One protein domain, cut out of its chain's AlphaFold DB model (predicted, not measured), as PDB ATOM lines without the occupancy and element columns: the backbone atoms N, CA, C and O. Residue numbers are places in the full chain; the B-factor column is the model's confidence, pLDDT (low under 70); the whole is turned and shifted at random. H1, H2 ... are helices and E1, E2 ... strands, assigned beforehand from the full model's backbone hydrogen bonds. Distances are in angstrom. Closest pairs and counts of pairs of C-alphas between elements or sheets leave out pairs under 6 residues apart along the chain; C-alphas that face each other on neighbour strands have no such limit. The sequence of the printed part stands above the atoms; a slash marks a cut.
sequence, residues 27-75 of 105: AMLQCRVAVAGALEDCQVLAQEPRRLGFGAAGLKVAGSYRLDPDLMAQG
ATOM      1  N   ALA A  27     207.576 197.695  95.052       80.94
ATOM      2  CA  ALA A  27     208.575 196.698  95.387       80.94
ATOM      3  C   ALA A  27     208.693 195.708  94.231       80.94
ATOM      4  O   ALA A  27     207.692 195.234  93.699       80.94
ATOM      5  N   MET A  28     209.927 195.417  93.841       81.62
ATOM      6  CA  MET A  28     210.269 194.394  92.869       81.62
ATOM      7  C   MET A  28     210.723 193.150  93.619       81.62
ATOM      8  O   MET A  28     211.658 193.200  94.422       81.62
ATOM      9  N   LEU A  29     210.045 192.042  93.343       84.38
ATOM     10  CA  LEU A  29     210.294 190.741  93.945       84.38
ATOM     11  C   LEU A  29     210.785 189.786  92.863       84.38
ATOM     12  O   LEU A  29     210.273 189.797  91.745       84.38
ATOM     13  N   GLN A  30     211.747 188.945  93.211       84.31
ATOM     14  CA  GLN A  30     212.129 187.786  92.421       84.31
ATOM     15  C   GLN A  30     211.707 186.542  93.182       84.31
ATOM     16  O   GLN A  30     212.115 186.367  94.322       84.31
ATOM     17  N   CYS A  31     210.897 185.702  92.551       84.44
ATOM     18  CA  CYS A  31     210.385 184.467  93.131       84.44
ATOM     19  C   CYS A  31     210.691 183.289  92.208       84.44
ATOM     20  O   CYS A  31     210.723 183.444  90.983       84.44
ATOM     21  N   ARG A  32     210.862 182.109  92.795       85.12
ATOM     22  CA  ARG A  32     210.849 180.831  92.086       85.12
ATOM     23  C   ARG A  32     209.401 180.380  91.917       85.12
ATOM     24  O   ARG A  32     208.597 180.514  92.830       85.12
ATOM     25  N   VAL A  33     209.053 179.855  90.747       84.31
ATOM     26  CA  VAL A  33     207.716 179.300  90.497       84.31
ATOM     27  C   VAL A  33     207.787 177.785  90.665       84.31
ATOM     28  O   VAL A  33     208.572 177.128  89.983       84.31
ATOM     29  N   ALA A  34     206.988 177.239  91.575       81.69
ATOM     30  CA  ALA A  34     206.828 175.806  91.777       81.69
ATOM     31  C   ALA A  34     206.012 175.173  90.640       81.69
ATOM     32  O   ALA A  34     205.211 175.838  89.984       81.69
ATOM     33  N   VAL A  35     206.128 173.854  90.468       76.44
ATOM     34  CA  VAL A  35     205.362 173.094  89.456       76.44
ATOM     35  C   VAL A  35     203.847 173.225  89.667       76.44
ATOM     36  O   VAL A  35     203.082 173.261  88.711       76.44
ATOM     37  N   ALA A  36     203.409 173.381  90.920       77.12
ATOM     38  CA  ALA A  36     202.011 173.620  91.282       77.12
ATOM     39  C   ALA A  36     201.540 175.075  91.051       77.12
ATOM     40  O   ALA A  36     200.441 175.437  91.477       77.12
ATOM     41  N   GLY A  37     202.381 175.929  90.457       80.12
ATOM     42  CA  GLY A  37     202.089 177.340  90.200       80.12
ATOM     43  C   GLY A  37     202.221 178.258  91.419       80.12
ATOM     44  O   GLY A  37     201.909 179.442  91.330       80.12
ATOM     45  N   ALA A  38     202.672 177.746  92.566       82.44
ATOM     46  CA  ALA A  38     202.940 178.563  93.748       82.44
ATOM     47  C   ALA A  38     204.255 179.348  93.596       82.44
ATOM     48  O   ALA A  38     205.200 178.860  92.978       82.44
ATOM     49  N   LEU A  39     204.323 180.555  94.164       84.50
ATOM     50  CA  LEU A  39     205.571 181.310  94.275       84.50
ATOM     51  C   LEU A  39     206.314 180.914  95.558       84.50
ATOM     52  O   LEU A  39     205.779 181.046  96.655       84.50
ATOM     53  N   GLU A  40     207.556 180.467  95.410       83.88
ATOM     54  CA  GLU A  40     208.461 180.050  96.482       83.88
ATOM     55  C   GLU A  40     209.777 180.847  96.410       83.88
ATOM     56  O   GLU A  40     210.060 181.512  95.412       83.88
ATOM     57  N   ASP A  41     210.582 180.818  97.478       84.31
ATOM     58  CA  ASP A  41     211.897 181.486  97.546       84.31
ATOM     59  C   ASP A  41     211.890 182.967  97.096       84.31
ATOM     60  O   ASP A  41     212.786 183.436  96.391       84.31
ATOM     61  N   CYS A  42     210.851 183.722  97.466       84.56
ATOM     62  CA  CYS A  42     210.726 185.123  97.074       84.56
ATOM     63  C   CYS A  42     211.720 186.033  97.811       84.56
ATOM     64  O   CYS A  42     211.771 186.054  99.040       84.56
ATOM     65  N   GLN A  43     212.426 186.878  97.060       87.00
ATOM     66  CA  GLN A  43     213.350 187.887  97.575       87.00
ATOM     67  C   GLN A  43     213.056 189.282  97.017       87.00
ATOM     68  O   GLN A  43     212.626 189.443  95.874       87.00
ATOM     69  N   VAL A  44     213.296 190.315  97.826       85.25
ATOM     70  CA  VAL A  44     213.100 191.717  97.429       85.25
ATOM     71  C   VAL A  44     214.346 192.201  96.690       85.25
ATOM     72  O   VAL A  44     215.397 192.370  97.301       85.25
ATOM     73  N   LEU A  45     214.225 192.458  95.388       85.00
ATOM     74  CA  LEU A  45     215.313 193.018  94.579       85.00
ATOM     75  C   LEU A  45     215.430 194.532  94.763       85.00
ATOM     76  O   LEU A  45     216.524 195.082  94.867       85.00
ATOM     77  N   ALA A  46     214.290 195.220  94.800       78.12
ATOM     78  CA  ALA A  46     214.240 196.663  94.963       78.12
ATOM     79  C   ALA A  46     212.932 197.084  95.624       78.12
ATOM     80  O   ALA A  46     211.904 196.432  95.472       78.12
ATOM     81  N   GLN A  47     212.963 198.195  96.348       80.12
ATOM     82  CA  GLN A  47     211.753 198.861  96.807       80.12
ATOM     83  C   GLN A  47     211.990 200.359  96.909       80.12
ATOM     84  O   GLN A  47     213.071 200.798  97.313       80.12
ATOM     85  N   GLU A  48     210.955 201.127  96.603       75.44
ATOM     86  CA  GLU A  48     210.951 202.568  96.775       75.44
ATOM     87  C   GLU A  48     209.598 203.022  97.339       75.44
ATOM     88  O   GLU A  48     208.564 202.675  96.766       75.44
ATOM     89  N   PRO A  49     209.580 203.771  98.454       71.62
ATOM     90  CA  PRO A  49     210.737 204.198  99.242       71.62
ATOM     91  C   PRO A  49     211.413 203.046 100.008       71.62
ATOM     92  O   PRO A  49     210.779 202.094 100.489       71.62
ATOM     93  N   ARG A  50     212.743 203.122 100.132       72.31
ATOM     94  CA  ARG A  50     213.518 202.147 100.912       72.31
ATOM     95  C   ARG A  50     213.127 202.229 102.392       72.31
ATOM     96  O   ARG A  50     212.851 203.303 102.908       72.31
ATOM     97  N   ARG A  51     213.133 201.080 103.076       69.25
ATOM     98  CA  ARG A  51     212.845 200.925 104.520       69.25
ATOM     99  C   ARG A  51     211.420 201.277 104.987       69.25
ATOM    100  O   ARG A  51     211.190 201.314 106.186       69.25
ATOM    101  N   LEU A  52     210.450 201.441 104.083       73.19
ATOM    102  CA  LEU A  52     209.030 201.635 104.440       73.19
ATOM    103  C   LEU A  52     208.187 200.342 104.442       73.19
ATOM    104  O   LEU A  52     206.964 200.395 104.469       73.19
ATOM    105  N   GLY A  53     208.814 199.165 104.378       78.88
ATOM    106  CA  GLY A  53     208.091 197.888 104.477       78.88
ATOM    107  C   GLY A  53     207.330 197.434 103.221       78.88
ATOM    108  O   GLY A  53     206.703 196.379 103.264       78.88
ATOM    109  N   PHE A  54     207.430 198.143 102.089       77.94
ATOM    110  CA  PHE A  54     206.823 197.721 100.813       77.94
ATOM    111  C   PHE A  54     207.301 196.341 100.340       77.94
ATOM    112  O   PHE A  54     206.492 195.551  99.863       77.94
ATOM    113  N   GLY A  55     208.584 196.007 100.525       78.12
ATOM    114  CA  GLY A  55     209.104 194.674 100.213       78.12
ATOM    115  C   GLY A  55     208.489 193.579 101.088       78.12
ATOM    116  O   GLY A  55     208.077 192.544 100.576       78.12
ATOM    117  N   ALA A  56     208.340 193.829 102.392       80.88
ATOM    118  CA  ALA A  56     207.717 192.884 103.321       80.88
ATOM    119  C   ALA A  56     206.217 192.694 103.043       80.88
ATOM    120  O   ALA A  56     205.706 191.580 103.141       80.88
ATOM    121  N   ALA A  57     205.513 193.764 102.659       81.88
ATOM    122  CA  ALA A  57     204.138 193.669 102.179       81.88
ATOM    123  C   ALA A  57     204.070 192.847 100.885       81.88
ATOM    124  O   ALA A  57     203.269 191.923 100.786       81.88
ATOM    125  N   GLY A  58     204.971 193.118  99.938       78.81
ATOM    126  CA  GLY A  58     205.091 192.375  98.691       78.81
ATOM    127  C   GLY A  58     205.313 190.873  98.895       78.81
ATOM    128  O   GLY A  58     204.636 190.077  98.255       78.81
ATOM    129  N   LEU A  59     206.173 190.475  99.839       82.50
ATOM    130  CA  LEU A  59     206.394 189.066 100.192       82.50
ATOM    131  C   LEU A  59     205.137 188.386 100.754       82.50
ATOM    132  O   LEU A  59     204.851 187.242 100.412       82.50
ATOM    133  N   LYS A  60     204.352 189.095 101.577       82.75
ATOM    134  CA  LYS A  60     203.085 188.567 102.108       82.75
ATOM    135  C   LYS A  60     202.050 188.344 101.010       82.75
ATOM    136  O   LYS A  60     201.322 187.360 101.061       82.75
ATOM    137  N   VAL A  61     201.981 189.239 100.023       81.81
ATOM    138  CA  VAL A  61     201.071 189.060  98.882       81.81
ATOM    139  C   VAL A  61     201.597 187.975  97.940       81.81
ATOM    140  O   VAL A  61     200.804 187.176  97.456       81.81
ATOM    141  N   ALA A  62     202.916 187.890  97.725       81.06
ATOM    142  CA  ALA A  62     203.550 186.892  96.860       81.06
ATOM    143  C   ALA A  62     203.160 185.452  97.229       81.06
ATOM    144  O   ALA A  62     202.831 184.676  96.338       81.06
ATOM    145  N   GLY A  63     203.097 185.120  98.523       78.06
ATOM    146  CA  GLY A  63     202.662 183.792  98.982       78.06
ATOM    147  C   GLY A  63     201.203 183.443  98.654       78.06
ATOM    148  O   GLY A  63     200.841 182.271  98.632       78.06
ATOM    149  N   SER A  64     200.367 184.444  98.366       79.69
ATOM    150  CA  SER A  64     198.971 184.260  97.949       79.69
ATOM    151  C   SER A  64     198.805 184.192  96.429       79.69
ATOM    152  O   SER A  64     197.713 183.879  95.952       79.69
ATOM    153  N   TYR A  65     199.848 184.496  95.650       79.81
ATOM    154  CA  TYR A  65     199.788 184.394  94.196       79.81
ATOM    155  C   TYR A  65     199.910 182.938  93.753       79.81
ATOM    156  O   TYR A  65     200.805 182.203  94.170       79.81
ATOM    157  N   ARG A  66     199.019 182.548  92.841       81.19
ATOM    158  CA  ARG A  66     199.044 181.253  92.169       81.19
ATOM    159  C   ARG A  66     199.022 181.492  90.671       81.19
ATOM    160  O   ARG A  66     198.108 182.136  90.159       81.19
ATOM    161  N   LEU A  67     200.053 181.022  89.990       80.56
ATOM    162  CA  LEU A  67     200.091 180.986  88.541       80.56
ATOM    163  C   LEU A  67     199.327 179.760  88.062       80.56
ATOM    164  O   LEU A  67     199.419 178.684  88.649       80.56
ATOM    165  N   ASP A  68     198.568 179.943  86.992       79.62
ATOM    166  CA  ASP A  68     197.886 178.839  86.348       79.62
ATOM    167  C   ASP A  68     198.926 177.946  85.634       79.62
ATOM    168  O   ASP A  68     199.693 178.444  84.798       79.62
ATOM    169  N   PRO A  69     199.020 176.654  85.991       71.19
ATOM    170  CA  PRO A  69     200.053 175.770  85.464       71.19
ATOM    171  C   PRO A  69     199.846 175.458  83.979       71.19
ATOM    172  O   PRO A  69     200.831 175.225  83.283       71.19
ATOM    173  N   ASP A  70     198.611 175.509  83.470       74.19
ATOM    174  CA  ASP A  70     198.321 175.324  82.046       74.19
ATOM    175  C   ASP A  70     198.845 176.519  81.236       74.19
ATOM    176  O   ASP A  70     199.479 176.341  80.191       74.19
ATOM    177  N   LEU A  71     198.704 177.749  81.749       70.75
ATOM    178  CA  LEU A  71     199.360 178.931  81.176       70.75
ATOM    179  C   LEU A  71     200.885 178.780  81.124       70.75
ATOM    180  O   LEU A  71     201.494 179.131  80.111       70.75
ATOM    181  N   MET A  72     201.494 178.254  82.189       68.94
ATOM    182  CA  MET A  72     202.944 178.041  82.253       68.94
ATOM    183  C   MET A  72     203.407 176.928  81.300       68.94
ATOM    184  O   MET A  72     204.423 177.088  80.622       68.94
ATOM    185  N   ALA A  73     202.653 175.827  81.205       67.31
ATOM    186  CA  ALA A  73     202.950 174.678  80.346       67.31
ATOM    187  C   ALA A  73     202.867 175.021  78.852       67.31
ATOM    188  O   ALA A  73     203.668 174.536  78.058       67.31
ATOM    189  N   GLN A  74     201.967 175.931  78.476       66.50
ATOM    190  CA  GLN A  74     201.865 176.464  77.112       66.50
ATOM    191  C   GLN A  74     203.053 177.364  76.716       66.50
ATOM    192  O   GLN A  74     203.022 177.993  75.659       66.50
ATOM    193  N   GLY A  75     204.077 177.511  77.569       58.22
ATOM    194  CA  GLY A  75     205.226 178.381  77.310       58.22
ATOM    195  C   GLY A  75     204.860 179.866  77.246       58.22
ATOM    196  O   GLY A  75     205.708 180.706  76.929       58.22
TER     197      GLY A  75
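AT A GLANCE: This is residues 27 to 75 of the 105 residues of an uncharacterized protein of Phenylobacterium sp. 20VBR1 (UniProt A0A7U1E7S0). A long antiparallel hairpin of two strands, E1 and E2, has helix H1 packed on it, and a short helix, H2, lies beyond the hairpin's turn, apart from the other three elements. The 49 printed residues have two named strands, then two named helices, in the order E1 E2 H1 H2, of mixed class. The whole is a loose rod, with a radius of gyration of the C-alphas of 12.2 A and spans of 37 by 17 by 14 A.

HOW THE PARTS SIT: E1, residues 27 to 33, and E2, residues 39 to 48, form a hairpin, antiparallel at 164 degrees; N 30 and O 43 are within hydrogen-bond range at 2.8 A. E2 bends by 70 degrees at residue 42. H1, residues 54 to 62, has 10 pairs of C-alphas within 8 A of E2, the closest those of Val 44 and Gly 55, 5.7 A. H2, residues 69 to 73, is apart from E1, E2 and H1. In H1 and H2 every O i to N i+4 pair is within hydrogen-bond range.

IN THESE COORDINATES: E1 begins at C-alpha 27 (208.575, 196.698, 95.387) and is 18.1 A long; E2 is 22.1 A, H1 12.0 A. H2 ends at C-alpha 73 (202.950, 174.678, 80.346).

THE WHOLE: The C-alphas farthest apart, of Arg 51 and Gln 74, are 38.3 A apart. The printed part has no cut and no long link. Residues 51 and 72 to 75 have pLDDT under 70.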